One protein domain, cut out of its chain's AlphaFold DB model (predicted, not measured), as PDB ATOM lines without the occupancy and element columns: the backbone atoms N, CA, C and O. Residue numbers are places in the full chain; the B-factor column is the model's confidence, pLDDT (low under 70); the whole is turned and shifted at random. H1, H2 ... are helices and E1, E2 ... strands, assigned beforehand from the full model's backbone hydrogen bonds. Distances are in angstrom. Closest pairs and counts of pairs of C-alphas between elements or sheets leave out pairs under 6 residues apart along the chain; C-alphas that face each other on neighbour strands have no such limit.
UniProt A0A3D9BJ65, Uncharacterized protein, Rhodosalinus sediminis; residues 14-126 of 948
ATOM      1  N   ASP A  14       3.010 -30.519 -17.552       77.12
ATOM      2  CA  ASP A  14       2.715 -29.280 -18.285       77.12
ATOM      3  C   ASP A  14       2.817 -28.024 -17.405       77.12
ATOM      4  O   ASP A  14       3.344 -27.001 -17.844       77.12
ATOM      5  N   ALA A  15       2.380 -28.089 -16.142       77.88
ATOM      6  CA  ALA A  15       2.509 -26.968 -15.207       77.88
ATOM      7  C   ALA A  15       3.981 -26.703 -14.838       77.88
ATOM      8  O   ALA A  15       4.396 -25.552 -14.674       77.88
ATOM      9  N   THR A  16       4.782 -27.767 -14.757       80.62
ATOM     10  CA  THR A  16       6.231 -27.692 -14.524       80.62
ATOM     11  C   THR A  16       6.951 -27.068 -15.710       80.62
ATOM     12  O   THR A  16       7.767 -26.162 -15.540       80.62
ATOM     13  N   LEU A  17       6.620 -27.511 -16.921       84.62
ATOM     14  CA  LEU A  17       7.190 -26.988 -18.159       84.62
ATOM     15  C   LEU A  17       6.793 -25.525 -18.373       84.62
ATOM     16  O   LEU A  17       7.662 -24.716 -18.684       84.62
ATOM     17  N   ALA A  18       5.545 -25.145 -18.085       84.25
ATOM     18  CA  ALA A  18       5.110 -23.747 -18.109       84.25
ATOM     19  C   ALA A  18       5.933 -22.859 -17.160       84.25
ATOM     20  O   ALA A  18       6.289 -21.732 -17.509       84.25
ATOM     21  N   HIS A  19       6.286 -23.370 -15.977       83.94
ATOM     22  CA  HIS A  19       7.141 -22.657 -15.031       83.94
ATOM     23  C   HIS A  19       8.591 -22.522 -15.525       83.94
ATOM     24  O   HIS A  19       9.174 -21.444 -15.410       83.94
ATOM     25  N   VAL A  20       9.173 -23.580 -16.101       87.00
ATOM     26  CA  VAL A  20      10.538 -23.550 -16.665       87.00
ATOM     27  C   VAL A  20      10.612 -22.590 -17.852       87.00
ATOM     28  O   VAL A  20      11.482 -21.720 -17.894       87.00
ATOM     29  N   VAL A  21       9.665 -22.694 -18.783       87.81
ATOM     30  CA  VAL A  21       9.614 -21.885 -20.007       87.81
ATOM     31  C   VAL A  21       9.444 -20.393 -19.694       87.81
ATOM     32  O   VAL A  21      10.028 -19.562 -20.385       87.81
ATOM     33  N   ALA A  22       8.753 -20.026 -18.608       86.50
ATOM     34  CA  ALA A  22       8.619 -18.631 -18.175       86.50
ATOM     35  C   ALA A  22       9.957 -17.940 -17.821       86.50
ATOM     36  O   ALA A  22      10.018 -16.711 -17.797       86.50
ATOM     37  N   HIS A  23      11.024 -18.706 -17.559       86.88
ATOM     38  CA  HIS A  23      12.366 -18.183 -17.274       86.88
ATOM     39  C   HIS A  23      13.260 -18.074 -18.524       86.88
ATOM     40  O   HIS A  23      14.384 -17.571 -18.437       86.88
ATOM     41  N   LEU A  24      12.784 -18.539 -19.683       89.12
ATOM     42  CA  LEU A  24      13.472 -18.403 -20.967       89.12
ATOM     43  C   LEU A  24      13.142 -17.060 -21.637       89.12
ATOM     44  O   LEU A  24      12.156 -16.411 -21.266       89.12
ATOM     45  N   PRO A  25      13.930 -16.623 -22.640       89.44
ATOM     46  CA  PRO A  25      13.645 -15.393 -23.369       89.44
ATOM     47  C   PRO A  25      12.242 -15.412 -24.003       89.44
ATOM     48  O   PRO A  25      11.760 -16.486 -24.375       89.44
ATOM     49  N   PRO A  26      11.592 -14.246 -24.204       85.75
ATOM     50  CA  PRO A  26      10.202 -14.164 -24.674       85.75
ATOM     51  C   PRO A  26       9.898 -14.955 -25.954       85.75
ATOM     52  O   PRO A  26       8.792 -15.464 -26.115       85.75
ATOM     53  N   ALA A  27      10.888 -15.104 -26.838       85.62
ATOM     54  CA  ALA A  27      10.772 -15.872 -28.076       85.62
ATOM     55  C   ALA A  27      10.429 -17.360 -27.851       85.62
ATOM     56  O   ALA A  27       9.739 -17.960 -28.670       85.62
ATOM     57  N   PHE A  28      10.857 -17.947 -26.729       87.69
ATOM     58  CA  PHE A  28      10.636 -19.358 -26.394       87.69
ATOM     59  C   PHE A  28       9.328 -19.602 -25.628       87.69
ATOM     60  O   PHE A  28       8.887 -20.746 -25.506       87.69
ATOM     61  N   GLN A  29       8.699 -18.542 -25.107       87.31
ATOM     62  CA  GLN A  29       7.561 -18.653 -24.190       87.31
ATOM     63  C   GLN A  29       6.247 -19.042 -24.876       87.31
ATOM     64  O   GLN A  29       5.374 -19.621 -24.235       87.31
ATOM     65  N   ASN A  30       6.113 -18.751 -26.174       84.31
ATOM     66  CA  ASN A  30       4.910 -19.035 -26.965       84.31
ATOM     67  C   ASN A  30       5.183 -19.974 -28.156       84.31
ATOM     68  O   ASN A  30       4.478 -19.925 -29.164       84.31
ATOM     69  N   ALA A  31       6.224 -20.802 -28.061       86.94
ATOM     70  CA  ALA A  31       6.596 -21.763 -29.094       86.94
ATOM     71  C   ALA A  31       6.436 -23.203 -28.594       86.94
ATOM     72  O   ALA A  31       6.682 -23.492 -27.421       86.94
ATOM     73  N   ALA A  32       6.024 -24.101 -29.489       89.19
ATOM     74  CA  ALA A  32       5.983 -25.527 -29.201       89.19
ATOM     75  C   ALA A  32       7.411 -26.090 -29.107       89.19
ATOM     76  O   ALA A  32       8.281 -25.737 -29.906       89.19
ATOM     77  N   CYS A  33       7.650 -26.981 -28.147       90.88
ATOM     78  CA  CYS A  33       8.943 -27.642 -27.981       90.88
ATOM     79  C   CYS A  33       8.793 -29.094 -27.540       90.88
ATOM     80  O   CYS A  33       7.822 -29.478 -26.884       90.88
ATOM     81  N   VAL A  34       9.773 -29.916 -27.906       90.81
ATOM     82  CA  VAL A  34       9.896 -31.266 -27.352       90.81
ATOM     83  C   VAL A  34      10.640 -31.147 -26.031       90.81
ATOM     84  O   VAL A  34      11.715 -30.550 -25.975       90.81
ATOM     85  N   PHE A  35      10.081 -31.712 -24.967       89.50
ATOM     86  CA  PHE A  35      10.755 -31.790 -23.679       89.50
ATOM     87  C   PHE A  35      11.287 -33.199 -23.443       89.50
ATOM     88  O   PHE A  35      10.678 -34.195 -23.844       89.50
ATOM     89  N   GLN A  36      12.417 -33.271 -22.750       89.06
ATOM     90  CA  GLN A  36      12.990 -34.516 -22.271       89.06
ATOM     91  C   GLN A  36      13.522 -34.358 -20.844       89.06
ATOM     92  O   GLN A  36      14.451 -33.592 -20.594       89.06
ATOM     93  N   TRP A  37      12.971 -35.106 -19.893       86.56
ATOM     94  CA  TRP A  37      13.455 -35.146 -18.514       86.56
ATOM     95  C   TRP A  37      14.852 -35.782 -18.447       86.56
ATOM     96  O   TRP A  37      15.037 -36.907 -18.916       86.56
ATOM     97  N   SER A  38      15.833 -35.099 -17.838       84.94
ATOM     98  CA  SER A  38      17.205 -35.637 -17.744       84.94
ATOM     99  C   SER A  38      17.243 -36.912 -16.899       84.94
ATOM    100  O   SER A  38      16.436 -37.059 -15.978       84.94
ATOM    101  N   ALA A  39      18.234 -37.779 -17.115       80.38
ATOM    102  CA  ALA A  39      18.428 -39.020 -16.354       80.38
ATOM    103  C   ALA A  39      18.435 -38.836 -14.820       80.38
ATOM    104  O   ALA A  39      18.054 -39.738 -14.084       80.38
ATOM    105  N   SER A  40      18.816 -37.650 -14.335       77.19
ATOM    106  CA  SER A  40      18.854 -37.321 -12.902       77.19
ATOM    107  C   SER A  40      17.554 -36.727 -12.335       77.19
ATOM    108  O   SER A  40      17.455 -36.485 -11.132       77.19
ATOM    109  N   MET A  41      16.549 -36.480 -13.183       80.38
ATOM    110  CA  MET A  41      15.230 -36.000 -12.763       80.38
ATOM    111  C   MET A  41      14.531 -37.064 -11.907       80.38
ATOM    112  O   MET A  41      14.454 -38.224 -12.312       80.38
ATOM    113  N   GLY A  42      14.040 -36.661 -10.730       72.44
ATOM    114  CA  GLY A  42      13.411 -37.550  -9.744       72.44
ATOM    115  C   GLY A  42      14.368 -38.173  -8.714       72.44
ATOM    116  O   GLY A  42      13.891 -38.758  -7.747       72.44
ATOM    117  N   LEU A  43      15.694 -38.017  -8.870       74.31
ATOM    118  CA  LEU A  43      16.701 -38.549  -7.930       74.31
ATOM    119  C   LEU A  43      17.110 -37.548  -6.834       74.31
ATOM    120  O   LEU A  43      17.464 -37.948  -5.728       74.31
ATOM    121  N   GLU A  44      17.036 -36.243  -7.113       68.44
ATOM    122  CA  GLU A  44      17.245 -35.166  -6.136       68.44
ATOM    123  C   GLU A  44      15.945 -34.374  -5.944       68.44
ATOM    124  O   GLU A  44      15.354 -33.892  -6.911       68.44
ATOM    125  N   GLN A  45      15.502 -34.204  -4.696       63.88
ATOM    126  CA  GLN A  45      14.298 -33.426  -4.397       63.88
ATOM    127  C   GLN A  45      14.551 -31.917  -4.558       63.88
ATOM    128  O   GLN A  45      15.593 -31.402  -4.157       63.88
ATOM    129  N   GLY A  46      13.575 -31.195  -5.120       67.19
ATOM    130  CA  GLY A  46      13.583 -29.727  -5.194       67.19
ATOM    131  C   GLY A  46      14.312 -29.111  -6.395       67.19
ATOM    132  O   GLY A  46      14.520 -27.899  -6.410       67.19
ATOM    133  N   ARG A  47      14.703 -29.900  -7.406       74.69
ATOM    134  CA  ARG A  47      15.303 -29.395  -8.655       74.69
ATOM    135  C   ARG A  47      14.596 -29.963  -9.879       74.69
ATOM    136  O   ARG A  47      14.355 -31.162  -9.954       74.69
ATOM    137  N   VAL A  48      14.330 -29.103 -10.859       80.06
ATOM    138  CA  VAL A  48      13.786 -29.491 -12.166       80.06
ATOM    139  C   VAL A  48      14.939 -29.542 -13.167       80.06
ATOM    140  O   VAL A  48      15.650 -28.553 -13.333       80.06
ATOM    141  N   ARG A  49      15.158 -30.696 -13.809       84.62
ATOM    142  CA  ARG A  49      16.232 -30.907 -14.798       84.62
ATOM    143  C   ARG A  49      15.642 -31.459 -16.095       84.62
ATOM    144  O   ARG A  49      15.273 -32.634 -16.160       84.62
ATOM    145  N   VAL A  50      15.553 -30.616 -17.118       88.00
ATOM    146  CA  VAL A  50      14.875 -30.913 -18.387       88.00
ATOM    147  C   VAL A  50      15.666 -30.360 -19.571       88.00
ATOM    148  O   VAL A  50      16.235 -29.274 -19.485       88.00
ATOM    149  N   HIS A  51      15.689 -31.108 -20.669       89.44
ATOM    150  CA  HIS A  51      16.167 -30.671 -21.975       89.44
ATOM    151  C   HIS A  51      14.969 -30.190 -22.797       89.44
ATOM    152  O   HIS A  51      13.963 -30.897 -22.889       89.44
ATOM    153  N   LEU A  52      15.067 -28.998 -23.383       90.25
ATOM    154  CA  LEU A  52      14.026 -28.416 -24.227       90.25
ATOM    155  C   LEU A  52      14.561 -28.251 -25.648       90.25
ATOM    156  O   LEU A  52      15.573 -27.585 -25.860       90.25
ATOM    157  N   TRP A  53      13.863 -28.839 -26.612       90.06
ATOM    158  CA  TRP A  53      14.226 -28.829 -28.025       90.06
ATOM    159  C   TRP A  53      13.231 -27.963 -28.795       90.06
ATOM    160  O   TRP A  53      12.052 -28.309 -28.912       90.06
ATOM    161  N   TYR A  54      13.710 -26.836 -29.317       91.50
ATOM    162  CA  TYR A  54      12.924 -25.890 -30.107       91.50
ATOM    163  C   TYR A  54      13.327 -25.938 -31.577       91.50
ATOM    164  O   TYR A  54      14.498 -26.128 -31.903       91.50
ATOM    165  N   TRP A  55      12.360 -25.709 -32.460       91.25
ATOM    166  CA  TRP A  55      12.623 -25.486 -33.877       91.25
ATOM    167  C   TRP A  55      12.835 -23.989 -34.124       91.25
ATOM    168  O   TRP A  55      11.972 -23.188 -33.763       91.25
ATOM    169  N   LEU A  56      13.975 -23.598 -34.696       92.25
ATOM    170  CA  LEU A  56      14.321 -22.196 -34.972       92.25
ATOM    171  C   LEU A  56      13.993 -21.829 -36.430       92.25
ATOM    172  O   LEU A  56      14.023 -22.693 -37.307       92.25
ATOM    173  N   ASP A  57      13.688 -20.558 -36.701       90.06
ATOM    174  CA  ASP A  57      13.380 -20.061 -38.054       90.06
ATOM    175  C   ASP A  57      14.620 -19.885 -38.944       90.06
ATOM    176  O   ASP A  57      14.510 -19.893 -40.172       90.06
ATOM    177  N   ARG A  58      15.807 -19.796 -38.332       90.06
ATOM    178  CA  ARG A  58      17.115 -19.817 -38.995       90.06
ATOM    179  C   ARG A  58      18.143 -20.616 -38.184       90.06
ATOM    180  O   ARG A  58      17.985 -20.751 -36.970       90.06
ATOM    181  N   PRO A  59      19.221 -21.114 -38.815       85.62
ATOM    182  CA  PRO A  59      20.358 -21.653 -38.077       85.62
ATOM    183  C   PRO A  59      21.004 -20.574 -37.195       85.62
ATOM    184  O   PRO A  59      21.049 -19.392 -37.555       85.62
ATOM    185  N   VAL A  60      21.501 -21.008 -36.038       84.69
ATOM    186  CA  VAL A  60      22.148 -20.182 -35.013       84.69
ATOM    187  C   VAL A  60      23.442 -20.875 -34.607       84.69
ATOM    188  O   VAL A  60      23.444 -22.083 -34.375       84.69
ATOM    189  N   SER A  61      24.541 -20.130 -34.554       83.19
ATOM    190  CA  SER A  61      25.831 -20.628 -34.073       83.19
ATOM    191  C   SER A  61      25.841 -20.813 -32.552       83.19
ATOM    192  O   SER A  61      25.103 -20.148 -31.823       83.19
ATOM    193  N   ASP A  62      26.743 -21.655 -32.045       83.94
ATOM    194  CA  ASP A  62      26.944 -21.841 -30.600       83.94
ATOM    195  C   ASP A  62      27.207 -20.516 -29.861       83.94
ATOM    196  O   ASP A  62      26.744 -20.311 -28.740       83.94
ATOM    197  N   ALA A  63      27.927 -19.586 -30.499       78.75
ATOM    198  CA  ALA A  63      28.218 -18.267 -29.940       78.75
ATOM    199  C   ALA A  63      26.958 -17.393 -29.829       78.75
ATOM    200  O   ALA A  63      26.711 -16.802 -28.776       78.75
ATOM    201  N   GLU A  64      26.129 -17.355 -30.876       84.12
ATOM    202  CA  GLU A  64      24.849 -16.641 -30.860       84.12
ATOM    203  C   GLU A  64      23.884 -17.246 -29.827       84.12
ATOM    204  O   GLU A  64      23.236 -16.503 -29.089       84.12
ATOM    205  N   ALA A  65      23.817 -18.579 -29.715       85.06
ATOM    206  CA  ALA A  65      22.982 -19.266 -28.727       85.06
ATOM    207  C   ALA A  65      23.428 -18.950 -27.289       85.06
ATOM    208  O   ALA A  65      22.599 -18.616 -26.436       85.06
ATOM    209  N   LYS A  66      24.744 -18.966 -27.032       86.38
ATOM    210  CA  LYS A  66      25.326 -18.567 -25.741       86.38
ATOM    211  C   LYS A  66      25.035 -17.111 -25.401       86.38
ATOM    212  O   LYS A  66      24.701 -16.822 -24.256       86.38
ATOM    213  N   ALA A  67      25.143 -16.204 -26.369       83.88
ATOM    214  CA  ALA A  67      24.825 -14.792 -26.173       83.88
ATOM    215  C   ALA A  67      23.335 -14.588 -25.865       83.88
ATOM    216  O   ALA A  67      22.989 -13.864 -24.929       83.88
ATOM    217  N   TRP A  68      22.462 -15.274 -26.601       88.88
ATOM    218  CA  TRP A  68      21.013 -15.166 -26.461       88.88
ATOM    219  C   TRP A  68      20.502 -15.691 -25.112       88.88
ATOM    220  O   TRP A  68      19.596 -15.101 -24.521       88.88
ATOM    221  N   LEU A  69      21.103 -16.768 -24.604       87.94
ATOM    222  CA  LEU A  69      20.656 -17.465 -23.396       87.94
ATOM    223  C   LEU A  69      21.472 -17.131 -22.137       87.94
ATOM    224  O   LEU A  69      21.186 -17.665 -21.068       87.94
ATOM    225  N   LYS A  70      22.461 -16.231 -22.224       84.56
ATOM    226  CA  LYS A  70      23.397 -15.895 -21.130       84.56
ATOM    227  C   LYS A  70      22.722 -15.495 -19.814       84.56
ATOM    228  O   LYS A  70      23.278 -15.718 -18.743       84.56
ATOM    229  N   SER A  71      21.560 -14.850 -19.894       79.94
ATOM    230  CA  SER A  71      20.778 -14.370 -18.748       79.94
ATOM    231  C   SER A  71      19.677 -15.339 -18.304       79.94
ATOM    232  O   SER A  71      18.951 -15.041 -17.355       79.94
ATOM    233  N   SER A  72      19.550 -16.488 -18.965       84.50
ATOM    234  CA  SER A  72      18.574 -17.528 -18.653       84.50
ATOM    235  C   SER A  72      19.199 -18.634 -17.796       84.50
ATOM    236  O   SER A  72      20.403 -18.874 -17.880       84.50
ATOM    237  N   PRO A  73      18.408 -19.337 -16.968       84.75
ATOM    238  CA  PRO A  73      18.901 -20.417 -16.114       84.75
ATOM    239  C   PRO A  73      19.111 -21.718 -16.913       84.75
ATOM    240  O   PRO A  73      18.488 -22.738 -16.626       84.75
ATOM    241  N   VAL A  74      19.965 -21.676 -17.938       85.62
ATOM    242  CA  VAL A  74      20.302 -22.816 -18.805       85.62
ATOM    243  C   VAL A  74      21.792 -23.149 -18.720       85.62
ATOM    244  O   VAL A  74      22.621 -22.275 -18.467       85.62
ATOM    245  N   ASP A  75      22.146 -24.417 -18.932       84.25
ATOM    246  CA  ASP A  75      23.548 -24.826 -19.026       84.25
ATOM    247  C   ASP A  75      24.114 -24.407 -20.386       84.25
ATOM    248  O   ASP A  75      23.772 -24.987 -21.411       84.25
ATOM    249  N   LEU A  76      24.976 -23.389 -20.402       83.81
ATOM    250  CA  LEU A  76      25.582 -22.891 -21.637       83.81
ATOM    251  C   LEU A  76      26.642 -23.840 -22.204       83.81
ATOM    252  O   LEU A  76      26.997 -23.705 -23.373       83.81
ATOM    253  N   ASN A  77      27.143 -24.796 -21.417       80.62
ATOM    254  CA  ASN A  77      28.183 -25.714 -21.884       80.62
ATOM    255  C   ASN A  77      27.646 -26.724 -22.917       80.62
ATOM    256  O   ASN A  77      28.416 -27.329 -23.652       80.62
ATOM    257  N   ILE A  78      26.318 -26.858 -23.052       79.50
ATOM    258  CA  ILE A  78      25.702 -27.677 -24.111       79.50
ATOM    259  C   ILE A  78      25.994 -27.148 -25.523       79.50
ATOM    260  O   ILE A  78      25.868 -27.898 -26.484       79.50
ATOM    261  N   TYR A  79      26.382 -25.876 -25.638       82.69
ATOM    262  CA  TYR A  79      26.796 -25.222 -26.882       82.69
ATOM    263  C   TYR A  79      28.332 -25.195 -27.012       82.69
ATOM    264  O   TYR A  79      28.897 -24.260 -27.577       82.69
ATOM    265  N   ASP A  80      29.041 -26.139 -26.386       77.00
ATOM    266  CA  ASP A  80      30.462 -26.380 -26.643       77.00
ATOM    267  C   ASP A  80      30.636 -27.624 -27.533       77.00
ATOM    268  O   ASP A  80      30.088 -28.676 -27.197       77.00
ATOM    269  N   PRO A  81      31.453 -27.566 -28.609       65.12
ATOM    270  CA  PRO A  81      31.566 -28.638 -29.613       65.12
ATOM    271  C   PRO A  81      31.975 -30.022 -29.084       65.12
ATOM    272  O   PRO A  81      31.867 -31.016 -29.795       65.12
ATOM    273  N   VAL A  82      32.498 -30.089 -27.857       64.19
ATOM    274  CA  VAL A  82      33.094 -31.294 -27.258       64.19
ATOM    275  C   VAL A  82      32.144 -31.974 -26.260       64.19
ATOM    276  O   VAL A  82      32.388 -33.109 -25.849       64.19
ATOM    277  N   GLN A  83      31.055 -31.321 -25.842       65.88
ATOM    278  CA  GLN A  83      30.163 -31.864 -24.816       65.88
ATOM    279  C   GLN A  83      29.055 -32.732 -25.428       65.88
ATOM    280  O   GLN A  83      28.185 -32.248 -26.146       65.88
ATOM    281  N   VAL A  84      29.050 -34.029 -25.102       71.38
ATOM    282  CA  VAL A  84      28.026 -34.981 -25.567       71.38
ATOM    283  C   VAL A  84      26.694 -34.739 -24.850       71.38
ATOM    284  O   VAL A  84      26.643 -34.641 -23.623       71.38
ATOM    285  N   HIS A  85      25.595 -34.688 -25.606       73.81
ATOM    286  CA  HIS A  85      24.238 -34.586 -25.061       73.81
ATOM    287  C   HIS A  85      23.700 -35.991 -24.769       73.81
ATOM    288  O   HIS A  85      23.368 -36.746 -25.681       73.81
ATOM    289  N   LEU A  86      23.618 -36.362 -23.492       72.06
ATOM    290  CA  LEU A  86      23.098 -37.667 -23.081       72.06
ATOM    291  C   LEU A  86      21.563 -37.651 -23.058       72.06
ATOM    292  O   LEU A  86      20.953 -37.128 -22.130       72.06
ATOM    293  N   THR A  87      20.948 -38.250 -24.077       74.00
ATOM    294  CA  THR A  87      19.485 -38.309 -24.263       74.00
ATOM    295  C   THR A  87      18.898 -39.705 -24.023       74.00
ATOM    296  O   THR A  87      17.726 -39.947 -24.301       74.00
ATOM    297  N   ALA A  88      19.684 -40.653 -23.510       77.62
ATOM    298  CA  ALA A  88      19.188 -41.980 -23.154       77.62
ATOM    299  C   ALA A  88      18.473 -41.971 -21.787       77.62
ATOM    300  O   ALA A  88      18.843 -41.222 -20.882       77.62
ATOM    301  N   ASN A  89      17.468 -42.839 -21.623       78.06
ATOM    302  CA  ASN A  89      16.841 -43.084 -20.319       78.06
ATOM    303  C   ASN A  89      17.844 -43.766 -19.360       78.06
ATOM    304  O   ASN A  89      18.680 -44.548 -19.826       78.06
ATOM    305  N   PRO A  90      17.782 -43.504 -18.040       78.44
ATOM    306  CA  PRO A  90      18.713 -44.088 -17.080       78.44
ATOM    307  C   PRO A  90      18.521 -45.606 -16.952       78.44
ATOM    308  O   PRO A  90      17.405 -46.091 -16.781       78.44
ATOM    309  N   GLY A  91      19.626 -46.354 -16.979       76.94
ATOM    310  CA  GLY A  91      19.655 -47.741 -16.516       76.94
ATOM    311  C   GLY A  91      19.952 -47.767 -15.020       76.94
ATOM    312  O   GLY A  91      21.056 -47.410 -14.620       76.94
ATOM    313  N   LEU A  92      18.974 -48.148 -14.197       77.38
ATOM    314  CA  LEU A  92      19.150 -48.308 -12.752       77.38
ATOM    315  C   LEU A  92      19.294 -49.803 -12.423       77.38
ATOM    316  O   LEU A  92      18.466 -50.616 -12.836       77.38
ATOM    317  N   GLU A  93      20.366 -50.170 -11.720       75.69
ATOM    318  CA  GLU A  93      20.636 -51.553 -11.301       75.69
ATOM    319  C   GLU A  93      19.826 -51.936 -10.039       75.69
ATOM    320  O   GLU A  93      19.107 -51.118  -9.464       75.69
ATOM    321  N   ASP A  94      19.890 -53.207  -9.625       67.06
ATOM    322  CA  ASP A  94      19.255 -53.738  -8.402       67.06
ATOM    323  C   ASP A  94      17.716 -53.619  -8.307       67.06
ATOM    324  O   ASP A  94      17.134 -53.627  -7.222       67.06
ATOM    325  N   GLY A  95      17.020 -53.571  -9.449       64.12
ATOM    326  CA  GLY A  95      15.550 -53.599  -9.495       64.12
ATOM    327  C   GLY A  95      14.877 -52.286  -9.081       64.12
ATOM    328  O   GLY A  95      13.674 -52.273  -8.811       64.12
ATOM    329  N   VAL A  96      15.632 -51.186  -9.040       72.06
ATOM    330  CA  VAL A  96      15.099 -49.840  -8.817       72.06
ATOM    331  C   VAL A  96      14.383 -49.370 -10.083       72.06
ATOM    332  O   VAL A  96      14.989 -49.245 -11.144       72.06
ATOM    333  N   ALA A  97      13.078 -49.123  -9.980       72.50
ATOM    334  CA  ALA A  97      12.302 -48.557 -11.076       72.50
ATOM    335  C   ALA A  97      12.642 -47.072 -11.268       72.50
ATOM    336  O   ALA A  97      12.873 -46.346 -10.299       72.50
ATOM    337  N   ASP A  98      12.655 -46.631 -12.523       80.31
ATOM    338  CA  ASP A  98      12.799 -45.222 -12.878       80.31
ATOM    339  C   ASP A  98      11.680 -44.393 -12.212       80.31
ATOM    340  O   ASP A  98      10.511 -44.756 -12.342       80.31
ATOM    341  N   PRO A  99      11.996 -43.298 -11.491       77.19
ATOM    342  CA  PRO A  99      10.981 -42.460 -10.854       77.19
ATOM    343  C   PRO A  99      10.100 -41.677 -11.843       77.19
ATOM    344  O   PRO A  99       9.111 -41.091 -11.406       77.19
ATOM    345  N   ILE A 100      10.442 -41.620 -13.137       80.56
ATOM    346  CA  ILE A 100       9.684 -40.896 -14.171       80.56
ATOM    347  C   ILE A 100       9.134 -41.876 -15.217       80.56
ATOM    348  O   ILE A 100       9.903 -42.502 -15.946       80.56
ATOM    349  N   ASP A 101       7.806 -41.944 -15.353       75.19
ATOM    350  CA  ASP A 101       7.118 -42.902 -16.238       75.19
ATOM    351  C   ASP A 101       7.293 -42.552 -17.727       75.19
ATOM    352  O   ASP A 101       7.512 -43.419 -18.578       75.19
ATOM    353  N   HIS A 102       7.218 -41.258 -18.055       79.88
ATOM    354  CA  HIS A 102       7.317 -40.747 -19.422       79.88
ATOM    355  C   HIS A 102       8.339 -39.614 -19.503       79.88
ATOM    356  O   HIS A 102       8.064 -38.463 -19.169       79.88
ATOM    357  N   ARG A 103       9.547 -39.946 -19.974       83.25
ATOM    358  CA  ARG A 103      10.670 -38.999 -20.029       83.25
ATOM    359  C   ARG A 103      10.643 -38.027 -21.203       83.25
ATOM    360  O   ARG A 103      11.330 -37.019 -21.117       83.25
ATOM    361  N   VAL A 104       9.885 -38.297 -22.267       86.62
ATOM    362  CA  VAL A 104       9.852 -37.473 -23.489       86.62
ATOM    363  C   VAL A 104       8.411 -37.141 -23.859       86.62
ATOM    364  O   VAL A 104       7.554 -38.026 -23.844       86.62
ATOM    365  N   GLY A 105       8.152 -35.893 -24.243       87.19
ATOM    366  CA  GLY A 105       6.840 -35.458 -24.714       87.19
ATOM    367  C   GLY A 105       6.889 -34.149 -25.497       87.19
ATOM    368  O   GLY A 105       7.939 -33.526 -25.648       87.19
ATOM    369  N   LEU A 106       5.734 -33.739 -26.021       87.00
ATOM    370  CA  LEU A 106       5.565 -32.467 -26.722       87.00
ATOM    371  C   LEU A 106       4.839 -31.481 -25.806       87.00
ATOM    372  O   LEU A 106       3.710 -31.748 -25.402       87.00
ATOM    373  N   TYR A 107       5.463 -30.340 -25.535       87.38
ATOM    374  CA  TYR A 107       4.848 -29.229 -24.820       87.38
ATOM    375  C   TYR A 107       4.294 -28.215 -25.824       87.38
ATOM    376  O   TYR A 107       5.034 -27.667 -26.649       87.38
ATOM    377  N   ARG A 108       2.977 -27.983 -25.775       84.56
ATOM    378  CA  ARG A 108       2.267 -27.077 -26.687       84.56
ATOM    379  C   ARG A 108       1.318 -26.155 -25.907       84.56
ATOM    380  O   ARG A 108       0.200 -26.573 -25.610       84.56
ATOM    381  N   PRO A 109       1.729 -24.916 -25.584       77.88
ATOM    382  CA  PRO A 109       0.828 -23.939 -24.983       77.88
ATOM    383  C   PRO A 109      -0.273 -23.507 -25.971       77.88
ATOM    384  O   PRO A 109      -0.073 -23.504 -27.188       77.88
ATOM    385  N   ASP A 110      -1.454 -23.147 -25.463       73.38
ATOM    386  CA  ASP A 110      -2.599 -22.757 -26.297       73.38
ATOM    387  C   ASP A 110      -2.264 -21.548 -27.190       73.38
ATOM    388  O   ASP A 110      -1.960 -20.460 -26.704       73.38
ATOM    389  N   GLY A 111      -2.347 -21.730 -28.513       70.56
ATOM    390  CA  GLY A 111      -2.011 -20.689 -29.495       70.56
ATOM    391  C   GLY A 111      -0.517 -20.562 -29.824       70.56
ATOM    392  O   GLY A 111      -0.115 -19.552 -30.406       70.56
ATOM    393  N   SER A 112       0.298 -21.563 -29.474       77.12
ATOM    394  CA  SER A 112       1.736 -21.584 -29.759       77.12
ATOM    395  C   SER A 112       2.063 -21.621 -31.253       77.12
ATOM    396  O   SER A 112       1.377 -22.292 -32.029       77.12
ATOM    397  N   VAL A 113       3.182 -21.011 -31.634       84.31
ATOM    398  CA  VAL A 113       3.801 -21.188 -32.956       84.31
ATOM    399  C   VAL A 113       4.719 -22.416 -32.977       84.31
ATOM    400  O   VAL A 113       5.312 -22.768 -31.961       84.31
ATOM    401  N   ASP A 114       4.862 -23.072 -34.131       84.81
ATOM    402  CA  ASP A 114       5.732 -24.254 -34.267       84.81
ATOM    403  C   ASP A 114       7.225 -23.891 -34.409       84.81
ATOM    404  O   ASP A 114       8.076 -24.774 -34.431       84.81
ATOM    405  N   THR A 115       7.561 -22.604 -34.549       86.19
ATOM    406  CA  THR A 115       8.934 -22.124 -34.775       86.19
ATOM    407  C   THR A 115       9.246 -20.912 -33.899       86.19
ATOM    408  O   THR A 115       8.412 -20.018 -33.758       86.19
ATOM    409  N   VAL A 116      10.450 -20.866 -33.332       89.69
ATOM    410  CA  VAL A 116      10.986 -19.721 -32.586       89.69
ATOM    411  C   VAL A 116      11.657 -18.756 -33.558       89.69
ATOM    412  O   VAL A 116      12.553 -19.153 -34.300       89.69
ATOM    413  N   VAL A 117      11.247 -17.488 -33.512       87.94
ATOM    414  CA  VAL A 117      11.875 -16.407 -34.283       87.94
ATOM    415  C   VAL A 117      13.144 -15.944 -33.574       87.94
ATOM    416  O   VAL A 117      13.085 -15.500 -32.422       87.94
ATOM    417  N   VAL A 118      14.287 -16.055 -34.247       87.56
ATOM    418  CA  VAL A 118      15.590 -15.665 -33.697       87.56
ATOM    419  C   VAL A 118      15.783 -14.141 -33.804       87.56
ATOM    420  O   VAL A 118      15.639 -13.593 -34.894       87.56
ATOM    421  N   PRO A 119      16.142 -13.431 -32.714       84.50
ATOM    422  CA  PRO A 119      16.422 -11.995 -32.751       84.50
ATOM    423  C   PRO A 119      17.570 -11.607 -33.698       84.50
ATOM    424  O   PRO A 119      18.605 -12.279 -33.761       84.50
ATOM    425  N   ASP A 120      17.408 -10.472 -34.376       72.75
ATOM    426  CA  ASP A 120      18.449  -9.855 -35.201       72.75
ATOM    427  C   ASP A 120      19.537  -9.196 -34.330       72.75
ATOM    428  O   ASP A 120      19.246  -8.645 -33.267       72.75
ATOM    429  N   GLY A 121      20.798  -9.229 -34.783       68.12
ATOM    430  CA  GLY A 121      21.929  -8.569 -34.105       68.12
ATOM    431  C   GLY A 121      22.628  -9.385 -33.007       68.12
ATOM    432  O   GLY A 121      23.458  -8.843 -32.282       68.12
ATOM    433  N   LEU A 122      22.335 -10.687 -32.878       68.75
ATOM    434  CA  LEU A 122      23.043 -11.581 -31.944       68.75
ATOM    435  C   LEU A 122      24.538 -11.749 -32.280       68.75
ATOM    436  O   LEU A 122      25.337 -11.994 -31.378       68.75
ATOM    437  N   SER A 123      24.912 -11.563 -33.548       56.59
ATOM    438  CA  SER A 123      26.288 -11.641 -34.051       56.59
ATOM    439  C   SER A 123      27.196 -10.558 -33.453       56.59
ATOM    440  O   SER A 123      28.321 -10.852 -33.068       56.59
ATOM    441  N   ASP A 124      26.682  -9.335 -33.274       53.62
ATOM    442  CA  ASP A 124      27.458  -8.180 -32.785       53.62
ATOM    443  C   ASP A 124      27.779  -8.265 -31.279       53.62
ATOM    444  O   ASP A 124      28.652  -7.564 -30.769       53.62
ATOM    445  N   CYS A 125      27.068  -9.118 -30.535       47.22
ATOM    446  CA  CYS A 125      27.298  -9.352 -29.106       47.22
ATOM    447  C   CYS A 125      28.287 -10.499 -28.825       47.22
ATOM    448  O   CYS A 125      28.659 -10.701 -27.665       47.22
ATOM    449  N   GLY A 126      28.697 -11.253 -29.854       40.00
ATOM    450  CA  GLY A 126      29.595 -12.409 -29.748       40.00
ATOM    451  C   GLY A 126      31.092 -12.072 -29.688       40.00
ATOM    452  O   GLY A 126      31.858 -12.855 -29.129       40.00
TER     453      GLY A 126
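What this domain is: This is residues 14 to 126 of the 948 residues of an uncharacterized protein of Rhodosalinus sediminis (UniProt A0A3D9BJ65). This model has little regular structure: a small antiparallel sheet, E2, E1, E3 in order, has H1 across one face, with H3 and H4 paired away from it. Of 113 printed residues, 38 are in named elements, along the chain H1, H2, E1, E2, H3, H4, E3; the class is mixed. It is only just compact, close to loose, with radius of gyration of the C-alphas 15.5 A and spans 52, 36 and 23 A.

Where its parts are: H1 is residues 14 to 21, from C-alpha 14 (2.715, -29.280, -18.285); H2, 26 to 29; E1, 33 to 37, 12.9 A; E2, 50 to 54; H3, 62 to 69; H4, 76 to 79; E3, 104 to 107, ending at C-alpha 107 (4.848, -29.229, -24.820).

How they stand to each other: N 36 and O 51 of hairpin E1 and E2, 2.8 A, and N 35 and O 105 of E1 and E3, 2.9 A, are within hydrogen-bond range. H1 is on the sheet, height 9.4 A. H3 and H4 touch; closest C-alphas Asp 62 and Tyr 79, 5.0 A. In H1 and H3 every O i to N i+4 pair is within hydrogen-bond range.

The domain as a whole: The printed part has no cut. Links E1 to E2 and H4 to E3 are long. Residues 121 to 126 are among those under pLDDT 70.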